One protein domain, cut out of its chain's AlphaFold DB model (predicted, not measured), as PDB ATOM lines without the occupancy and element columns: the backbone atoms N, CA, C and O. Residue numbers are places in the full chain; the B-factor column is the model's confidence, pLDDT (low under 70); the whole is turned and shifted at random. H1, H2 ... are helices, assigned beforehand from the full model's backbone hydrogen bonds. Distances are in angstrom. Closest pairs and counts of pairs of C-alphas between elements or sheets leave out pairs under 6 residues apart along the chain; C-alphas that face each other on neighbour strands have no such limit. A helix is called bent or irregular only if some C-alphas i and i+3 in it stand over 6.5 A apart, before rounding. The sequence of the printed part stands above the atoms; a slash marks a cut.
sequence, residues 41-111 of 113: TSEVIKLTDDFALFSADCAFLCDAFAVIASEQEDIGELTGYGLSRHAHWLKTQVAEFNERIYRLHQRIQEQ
ATOM      1  N   THR A  41     323.965 163.771 219.942       90.69
ATOM      2  CA  THR A  41     323.668 164.504 221.177       90.69
ATOM      3  C   THR A  41     322.657 165.625 220.957       90.69
ATOM      4  O   THR A  41     321.726 165.762 221.745       90.69
ATOM      5  N   SER A  42     322.792 166.394 219.874       92.81
ATOM      6  CA  SER A  42     321.853 167.466 219.532       92.81
ATOM      7  C   SER A  42     320.464 166.919 219.206       92.81
ATOM      8  O   SER A  42     319.462 167.530 219.570       92.81
ATOM      9  N   GLU A  43     320.387 165.776 218.528       93.44
ATOM     10  CA  GLU A  43     319.111 165.153 218.182       93.44
ATOM     11  C   GLU A  43     318.423 164.521 219.398       93.44
ATOM     12  O   GLU A  43     317.208 164.646 219.531       93.44
ATOM     13  N   VAL A  44     319.183 163.923 220.323       94.38
ATOM     14  CA  VAL A  44     318.659 163.427 221.608       94.38
ATOM     15  C   VAL A  44     318.135 164.575 222.473       94.38
ATOM     16  O   VAL A  44     317.057 164.446 223.054       94.38
ATOM     17  N   ILE A  45     318.854 165.703 222.538       95.88
ATOM     18  CA  ILE A  45     318.387 166.908 223.246       95.88
ATOM     19  C   ILE A  45     317.064 167.376 222.641       95.88
ATOM     20  O   ILE A  45     316.068 167.456 223.353       95.88
ATOM     21  N   LYS A  46     317.015 167.561 221.316       95.94
ATOM     22  CA  LYS A  46     315.789 167.980 220.628       95.94
ATOM     23  C   LYS A  46     314.635 166.999 220.844       95.94
ATOM     24  O   LYS A  46     313.513 167.416 221.092       95.94
ATOM     25  N   LEU A  47     314.895 165.695 220.760       96.38
ATOM     26  CA  LEU A  47     313.886 164.668 221.026       96.38
ATOM     27  C   LEU A  47     313.336 164.772 222.452       96.38
ATOM     28  O   LEU A  47     312.140 164.591 222.654       96.38
ATOM     29  N   THR A  48     314.199 165.066 223.423       97.00
ATOM     30  CA  THR A  48     313.814 165.231 224.830       97.00
ATOM     31  C   THR A  48     312.964 166.484 225.025       97.00
ATOM     32  O   THR A  48     311.938 166.413 225.699       97.00
ATOM     33  N   ASP A  49     313.345 167.600 224.404       97.75
ATOM     34  CA  ASP A  49     312.583 168.853 224.452       97.75
ATOM     35  C   ASP A  49     311.199 168.685 223.806       97.75
ATOM     36  O   ASP A  49     310.178 169.023 224.410       97.75
ATOM     37  N   ASP A  50     311.147 168.079 222.616       97.56
ATOM     38  CA  ASP A  50     309.895 167.781 221.916       97.56
ATOM     39  C   ASP A  50     309.010 166.842 222.754       97.56
ATOM     40  O   ASP A  50     307.800 167.049 222.866       97.56
ATOM     41  N   PHE A  51     309.602 165.818 223.380       97.56
ATOM     42  CA  PHE A  51     308.876 164.892 224.246       97.56
ATOM     43  C   PHE A  51     308.322 165.588 225.493       97.56
ATOM     44  O   PHE A  51     307.198 165.300 225.903       97.56
ATOM     45  N   ALA A  52     309.072 166.522 226.084       97.62
ATOM     46  CA  ALA A  52     308.601 167.302 227.220       97.62
ATOM     47  C   ALA A  52     307.351 168.117 226.853       97.62
ATOM     48  O   ALA A  52     306.358 168.062 227.583       97.62
ATOM     49  N   LEU A  53     307.353 168.791 225.698       97.06
ATOM     50  CA  LEU A  53     306.187 169.523 225.192       97.06
ATOM     51  C   LEU A  53     304.995 168.594 224.943       97.06
ATOM     52  O   LEU A  53     303.911 168.821 225.476       97.06
ATOM     53  N   PHE A  54     305.214 167.493 224.224       97.31
ATOM     54  CA  PHE A  54     304.182 166.488 223.971       97.31
ATOM     55  C   PHE A  54     303.577 165.928 225.267       97.31
ATOM     56  O   PHE A  54     302.364 165.737 225.371       97.31
ATOM     57  N   SER A  55     304.411 165.677 226.280       96.94
ATOM     58  CA  SER A  55     303.956 165.170 227.575       96.94
ATOM     59  C   SER A  55     303.084 166.183 228.327       96.94
ATOM     60  O   SER A  55     302.105 165.788 228.962       96.94
ATOM     61  N   ALA A  56     303.388 167.480 228.207       97.38
ATOM     62  CA  ALA A  56     302.575 168.548 228.777       97.38
ATOM     63  C   ALA A  56     301.203 168.631 228.089       97.38
ATOM     64  O   ALA A  56     300.181 168.703 228.772       97.38
ATOM     65  N   ASP A  57     301.168 168.524 226.759       96.00
ATOM     66  CA  ASP A  57     299.918 168.470 225.994       96.00
ATOM     67  C   ASP A  57     299.073 167.245 226.374       96.00
ATOM     68  O   ASP A  57     297.853 167.340 226.513       96.00
ATOM     69  N   CYS A  58     299.707 166.090 226.603       96.69
ATOM     70  CA  CYS A  58     299.011 164.891 227.070       96.69
ATOM     71  C   CYS A  58     298.391 165.088 228.457       96.69
ATOM     72  O   CYS A  58     297.250 164.682 228.670       96.69
ATOM     73  N   ALA A  59     299.117 165.709 229.392       96.75
ATOM     74  CA  ALA A  59     298.586 166.015 230.718       96.75
ATOM     75  C   ALA A  59     297.365 166.941 230.620       96.75
ATOM     76  O   ALA A  59     296.311 166.626 231.170       96.75
ATOM     77  N   PHE A  60     297.473 168.009 229.825       94.88
ATOM     78  CA  PHE A  60     296.367 168.929 229.569       94.88
ATOM     79  C   PHE A  60     295.137 168.223 228.973       94.88
ATOM     80  O   PHE A  60     294.014 168.441 229.428       94.88
ATOM     81  N   LEU A  61     295.330 167.349 227.979       94.25
ATOM     82  CA  LEU A  61     294.232 166.595 227.366       94.25
ATOM     83  C   LEU A  61     293.578 165.621 228.352       94.25
ATOM     84  O   LEU A  61     292.354 165.511 228.374       94.25
ATOM     85  N   CYS A  62     294.366 164.937 229.183       94.25
ATOM     86  CA  CYS A  62     293.843 164.054 230.222       94.25
ATOM     87  C   CYS A  62     292.980 164.815 231.235       94.25
ATOM     88  O   CYS A  62     291.892 164.344 231.572       94.25
ATOM     89  N   ASP A  63     293.422 165.996 231.670       94.69
ATOM     90  CA  ASP A  63     292.648 166.853 232.571       94.69
ATOM     91  C   ASP A  63     291.340 167.306 231.909       94.69
ATOM     92  O   ASP A  63     290.267 167.186 232.502       94.69
ATOM     93  N   ALA A  64     291.398 167.742 230.647       90.94
ATOM     94  CA  ALA A  64     290.208 168.123 229.889       90.94
ATOM     95  C   ALA A  64     289.209 166.958 229.754       90.94
ATOM     96  O   ALA A  64     288.008 167.141 229.950       90.94
ATOM     97  N   PHE A  65     289.686 165.744 229.464       89.06
ATOM     98  CA  PHE A  65     288.823 164.563 229.347       89.06
ATOM     99  C   PHE A  65     288.212 164.166 230.691       89.06
ATOM    100  O   PHE A  65     287.055 163.749 230.731       89.06
ATOM    101  N   ALA A  66     288.957 164.315 231.790       90.62
ATOM    102  CA  ALA A  66     288.444 164.068 233.131       90.62
ATOM    103  C   ALA A  66     287.311 165.042 233.492       90.62
ATOM    104  O   ALA A  66     286.293 164.608 234.034       90.62
ATOM    105  N   VAL A  67     287.452 166.325 233.140       90.56
ATOM    106  CA  VAL A  67     286.399 167.337 233.333       90.56
ATOM    107  C   VAL A  67     285.146 166.961 232.545       90.56
ATOM    108  O   VAL A  67     284.090 166.797 233.155       90.56
ATOM    109  N   ILE A  68     285.280 166.696 231.240       87.12
ATOM    110  CA  ILE A  68     284.160 166.296 230.368       87.12
ATOM    111  C   ILE A  68     283.439 165.062 230.929       87.12
ATOM    112  O   ILE A  68     282.213 165.029 231.011       87.12
ATOM    113  N   ALA A  69     284.192 164.044 231.358       85.81
ATOM    114  CA  ALA A  69     283.613 162.832 231.929       85.81
ATOM    115  C   ALA A  69     282.888 163.084 233.266       85.81
ATOM    116  O   ALA A  69     281.911 162.401 233.573       85.81
ATOM    117  N   SER A  70     283.363 164.042 234.069       86.06
ATOM    118  CA  SER A  70     282.794 164.357 235.385       86.06
ATOM    119  C   SER A  70     281.504 165.175 235.320       86.06
ATOM    120  O   SER A  70     280.627 165.001 236.169       86.06
ATOM    121  N   GLU A  71     281.363 166.028 234.305       85.94
ATOM    122  CA  GLU A  71     280.213 166.922 234.151       85.94
ATOM    123  C   GLU A  71     278.964 166.198 233.622       85.94
ATOM    124  O   GLU A  71     277.875 166.766 233.653       85.94
ATOM    125  N   GLN A  72     279.089 164.921 233.217       70.38
ATOM    126  CA  GLN A  72     278.002 164.113 232.632       70.38
ATOM    127  C   GLN A  72     277.290 164.835 231.473       70.38
ATOM    128  O   GLN A  72     276.107 164.608 231.222       70.38
ATOM    129  N   GLU A  73     278.007 165.721 230.781       69.75
ATOM    130  CA  GLU A  73     277.481 166.462 229.646       69.75
ATOM    131  C   GLU A  73     277.451 165.550 228.414       69.75
ATOM    132  O   GLU A  73     278.399 164.803 228.147       69.75
ATOM    133  N   ASP A  74     276.356 165.602 227.650       78.75
ATOM    134  CA  ASP A  74     276.331 164.987 226.325       78.75
ATOM    135  C   ASP A  74     277.407 165.661 225.467       78.75
ATOM    136  O   ASP A  74     277.399 166.878 225.265       78.75
ATOM    137  N   ILE A  75     278.348 164.867 224.952       83.94
ATOM    138  CA  ILE A  75     279.440 165.375 224.121       83.94
ATOM    139  C   ILE A  75     278.838 165.926 222.825       83.94
ATOM    140  O   ILE A  75     278.517 165.176 221.901       83.94
ATOM    141  N   GLY A  76     278.700 167.251 222.754       86.44
ATOM    142  CA  GLY A  76     278.240 167.940 221.554       86.44
ATOM    143  C   GLY A  76     279.160 167.684 220.356       86.44
ATOM    144  O   GLY A  76     280.346 167.388 220.514       86.44
ATOM    145  N   GLU A  77     278.633 167.838 219.138       87.19
ATOM    146  CA  GLU A  77     279.358 167.527 217.893       87.19
ATOM    147  C   GLU A  77     280.718 168.236 217.789       87.19
ATOM    148  O   GLU A  77     281.706 167.626 217.376       87.19
ATOM    149  N   LEU A  78     280.799 169.504 218.212       87.94
ATOM    150  CA  LEU A  78     282.044 170.276 218.194       87.94
ATOM    151  C   LEU A  78     283.091 169.701 219.161       87.94
ATOM    152  O   LEU A  78     284.258 169.549 218.791       87.94
ATOM    153  N   THR A  79     282.672 169.337 220.374       88.00
ATOM    154  CA  THR A  79     283.537 168.699 221.373       88.00
ATOM    155  C   THR A  79     283.982 167.321 220.884       88.00
ATOM    156  O   THR A  79     285.172 167.019 220.911       88.00
ATOM    157  N   GLY A  80     283.068 166.515 220.333       88.75
ATOM    158  CA  GLY A  80     283.377 165.201 219.759       88.75
ATOM    159  C   GLY A  80     284.346 165.267 218.573       88.75
ATOM    160  O   GLY A  80     285.258 164.437 218.463       88.75
ATOM    161  N   TYR A  81     284.218 166.287 217.721       92.19
ATOM    162  CA  TYR A  81     285.183 166.571 216.659       92.19
ATOM    163  C   TYR A  81     286.562 166.928 217.230       92.19
ATOM    164  O   TYR A  81     287.571 166.377 216.784       92.19
ATOM    165  N   GLY A  82     286.611 167.795 218.247       91.75
ATOM    166  CA  GLY A  82     287.844 168.148 218.952       91.75
ATOM    167  C   GLY A  82     288.547 166.923 219.540       91.75
ATOM    168  O   GLY A  82     289.725 166.700 219.261       91.75
ATOM    169  N   LEU A  83     287.811 166.073 220.264       91.00
ATOM    170  CA  LEU A  83     288.317 164.811 220.813       91.00
ATOM    171  C   LEU A  83     288.900 163.911 219.723       91.00
ATOM    172  O   LEU A  83     290.016 163.411 219.856       91.00
ATOM    173  N   SER A  84     288.175 163.744 218.617       91.75
ATOM    174  CA  SER A  84     288.618 162.915 217.492       91.75
ATOM    175  C   SER A  84     289.898 163.457 216.856       91.75
ATOM    176  O   SER A  84     290.829 162.698 216.573       91.75
ATOM    177  N   ARG A  85     289.982 164.780 216.669       94.62
ATOM    178  CA  ARG A  85     291.172 165.451 216.136       94.62
ATOM    179  C   ARG A  85     292.375 165.273 217.060       94.62
ATOM    180  O   ARG A  85     293.448 164.917 216.576       94.62
ATOM    181  N   HIS A  86     292.205 165.483 218.363       94.38
ATOM    182  CA  HIS A  86     293.284 165.310 219.335       94.38
ATOM    183  C   HIS A  86     293.713 163.847 219.462       94.38
ATOM    184  O   HIS A  86     294.908 163.578 219.510       94.38
ATOM    185  N   ALA A  87     292.784 162.892 219.412       93.75
ATOM    186  CA  ALA A  87     293.114 161.469 219.388       93.75
ATOM    187  C   ALA A  87     293.938 161.089 218.146       93.75
ATOM    188  O   ALA A  87     294.915 160.343 218.245       93.75
ATOM    189  N   HIS A  88     293.582 161.627 216.975       94.94
ATOM    190  CA  HIS A  88     294.367 161.430 215.758       94.94
ATOM    191  C   HIS A  88     295.762 162.057 215.876       94.94
ATOM    192  O   HIS A  88     296.754 161.405 215.556       94.94
ATOM    193  N   TRP A  89     295.847 163.290 216.381       96.44
ATOM    194  CA  TRP A  89     297.116 163.978 216.616       96.44
ATOM    195  C   TRP A  89     298.023 163.203 217.583       96.44
ATOM    196  O   TRP A  89     299.173 162.941 217.238       96.44
ATOM    197  N   LEU A  90     297.493 162.738 218.722       96.69
ATOM    198  CA  LEU A  90     298.219 161.911 219.692       96.69
ATOM    199  C   LEU A  90     298.804 160.660 219.033       96.69
ATOM    200  O   LEU A  90     299.983 160.356 219.205       96.69
ATOM    201  N   LYS A  91     297.998 159.946 218.238       96.56
ATOM    202  CA  LYS A  91     298.453 158.746 217.526       96.56
ATOM    203  C   LYS A  91     299.617 159.053 216.583       96.56
ATOM    204  O   LYS A  91     300.590 158.300 216.560       96.56
ATOM    205  N   THR A  92     299.511 160.129 215.808       97.12
ATOM    206  CA  THR A  92     300.556 160.543 214.864       97.12
ATOM    207  C   THR A  92     301.839 160.932 215.594       97.12
ATOM    208  O   THR A  92     302.906 160.455 215.223       97.12
ATOM    209  N   GLN A  93     301.741 161.714 216.671       97.44
ATOM    210  CA  GLN A  93     302.903 162.122 217.464       97.44
ATOM    211  C   GLN A  93     303.619 160.928 218.100       97.44
ATOM    212  O   GLN A  93     304.836 160.809 217.992       97.44
ATOM    213  N   VAL A  94     302.883 159.975 218.683       97.56
ATOM    214  CA  VAL A  94     303.483 158.751 219.246       97.56
ATOM    215  C   VAL A  94     304.215 157.935 218.177       97.56
ATOM    216  O   VAL A  94     305.293 157.400 218.438       97.56
ATOM    217  N   ALA A  95     303.650 157.826 216.971       97.56
ATOM    218  CA  ALA A  95     304.312 157.138 215.866       97.56
ATOM    219  C   ALA A  95     305.616 157.845 215.457       97.56
ATOM    220  O   ALA A  95     306.637 157.180 215.290       97.56
ATOM    221  N   GLU A  96     305.598 159.175 215.370       97.25
ATOM    222  CA  GLU A  96     306.768 159.990 215.033       97.25
ATOM    223  C   GLU A  96     307.885 159.859 216.080       97.25
ATOM    224  O   GLU A  96     309.042 159.629 215.721       97.25
ATOM    225  N   PHE A  97     307.556 159.922 217.375       98.00
ATOM    226  CA  PHE A  97     308.533 159.695 218.445       98.00
ATOM    227  C   PHE A  97     309.155 158.301 218.356       98.00
ATOM    228  O   PHE A  97     310.377 158.177 218.422       98.00
ATOM    229  N   ASN A  98     308.342 157.259 218.167       97.31
ATOM    230  CA  ASN A  98     308.846 155.890 218.028       97.31
ATOM    231  C   ASN A  98     309.795 155.749 216.837       97.31
ATOM    232  O   ASN A  98     310.843 155.114 216.955       97.31
ATOM    233  N   GLU A  99     309.453 156.356 215.701       97.25
ATOM    234  CA  GLU A  99     310.308 156.335 214.522       97.25
ATOM    235  C   GLU A  99     311.637 157.059 214.777       97.25
ATOM    236  O   GLU A  99     312.701 156.516 214.483       97.25
ATOM    237  N   ARG A 100     311.600 158.252 215.382       96.38
ATOM    238  CA  ARG A 100     312.806 159.022 215.729       96.38
ATOM    239  C   ARG A 100     313.706 158.265 216.706       96.38
ATOM    240  O   ARG A 100     314.916 158.209 216.496       96.38
ATOM    241  N   ILE A 101     313.127 157.630 217.726       96.38
ATOM    242  CA  ILE A 101     313.860 156.777 218.676       96.38
ATOM    243  C   ILE A 101     314.523 155.607 217.943       96.38
ATOM    244  O   ILE A 101     315.705 155.338 218.155       96.38
ATOM    245  N   TYR A 102     313.791 154.930 217.058       96.38
ATOM    246  CA  TYR A 102     314.328 153.806 216.295       96.38
ATOM    247  C   TYR A 102     315.505 154.228 215.404       96.38
ATOM    248  O   TYR A 102     316.552 153.580 215.422       96.38
ATOM    249  N   ARG A 103     315.372 155.349 214.680       94.06
ATOM    250  CA  ARG A 103     316.453 155.900 213.847       94.06
ATOM    251  C   ARG A 103     317.691 156.255 214.677       94.06
ATOM    252  O   ARG A 103     318.806 155.956 214.257       94.06
ATOM    253  N   LEU A 104     317.508 156.852 215.857       93.88
ATOM    254  CA  LEU A 104     318.614 157.151 216.769       93.88
ATOM    255  C   LEU A 104     319.317 155.880 217.252       93.88
ATOM    256  O   LEU A 104     320.542 155.814 217.205       93.88
ATOM    257  N   HIS A 105     318.565 154.858 217.669       92.50
ATOM    258  CA  HIS A 105     319.144 153.579 218.087       92.50
ATOM    259  C   HIS A 105     319.953 152.917 216.971       92.50
ATOM    260  O   HIS A 105     321.058 152.442 217.229       92.50
ATOM    261  N   GLN A 106     319.439 152.917 215.739       93.19
ATOM    262  CA  GLN A 106     320.157 152.361 214.596       93.19
ATOM    263  C   GLN A 106     321.490 153.090 214.370       93.19
ATOM    264  O   GLN A 106     322.531 152.449 214.264       93.19
ATOM    265  N   ARG A 107     321.485 154.428 214.390       92.00
ATOM    266  CA  ARG A 107     322.709 155.228 214.216       92.00
ATOM    267  C   ARG A 107     323.723 155.041 215.345       92.00
ATOM    268  O   ARG A 107     324.917 155.138 215.092       92.00
ATOM    269  N   ILE A 108     323.267 154.804 216.576       90.31
ATOM    270  CA  ILE A 108     324.153 154.489 217.707       90.31
ATOM    271  C   ILE A 108     324.836 153.138 217.475       90.31
ATOM    272  O   ILE A 108     326.052 153.048 217.610       90.31
ATOM    273  N   GLN A 109     324.084 152.113 217.062       90.75
ATOM    274  CA  GLN A 109     324.637 150.786 216.763       90.75
ATOM    275  C   GLN A 109     325.615 150.803 215.583       90.75
ATOM    276  O   GLN A 109     326.590 150.067 215.588       90.75
ATOM    277  N   GLU A 110     325.385 151.656 214.585       88.56
ATOM    278  CA  GLU A 110     326.309 151.848 213.460       88.56
ATOM    279  C   GLU A 110     327.625 152.546 213.870       88.56
ATOM    280  O   GLU A 110     328.607 152.476 213.131       88.56
ATOM    281  N   GLN A 111     327.661 153.215 215.030       79.50
ATOM    282  CA  GLN A 111     328.836 153.929 215.554       79.50
ATOM    283  C   GLN A 111     329.609 153.154 216.636       79.50
ATOM    284  O   GLN A 111     330.726 153.557 216.964       79.50
TER     285      GLN A 111
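Overview. This is residues 41 to 111 of the 113 residues of an uncharacterized protein of Thalassomonas viridans (UniProt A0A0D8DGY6). The model is a long helical hairpin: H1 runs one way, a short loop turns the chain round, and H2 folds back along it, the two crossing at a low angle. Residues 69 to 74, at the turn, and residues 105 to 111, the last part of H2, stick out free. The printed part has 71 residues with two named helices, H1 then H2, no named strand, and the class all helix. It is a rod spanning 55 by 17 by 14 A, only just loose and close to extended, with a radius of gyration of the C-alphas of 16.5 A.

Arrangement. H1, residues 41 to 70, and H2, residues 77 to 111, form a helical hairpin. They touch, with 6 pairs of C-alphas within 8 A; the closest C-alphas, those of Leu 47 and Phe 97, are 7.7 A apart. H1 touches H2 with residues 44 to 58 alone, and H2 touches H1 with residues 90 to 104 alone. Their lines stand at a shallow tilt of 25 degrees, and they run opposite ways. Their centres are 11.5 A apart. In both H1 and H2 every O i to N i+4 pair is within hydrogen-bond range.

Along the chain. H1 begins at C-alpha 41, at (323.668, 164.504, 221.177), and ends at C-alpha 70, at (282.794, 164.357, 235.385), 43.3 A from first to last C-alpha. H2 begins at C-alpha 77, at (279.358, 167.527, 217.893), and ends at C-alpha 111, at (328.836, 153.929, 215.554), 51.4 A in length. Neither helix is bent.

Size, cuts and confidence. The two C-alphas farthest apart, those of Asp 74 and Gln 111, are 54.7 A apart, while the first and last printed C-alphas, those of Thr 41 and Gln 111, are 13.0 A apart. The link from H1 to H2, 6 residues, is short. The printed part has no cut. Its mean pLDDT is 92.5, and residue 73 is under 70.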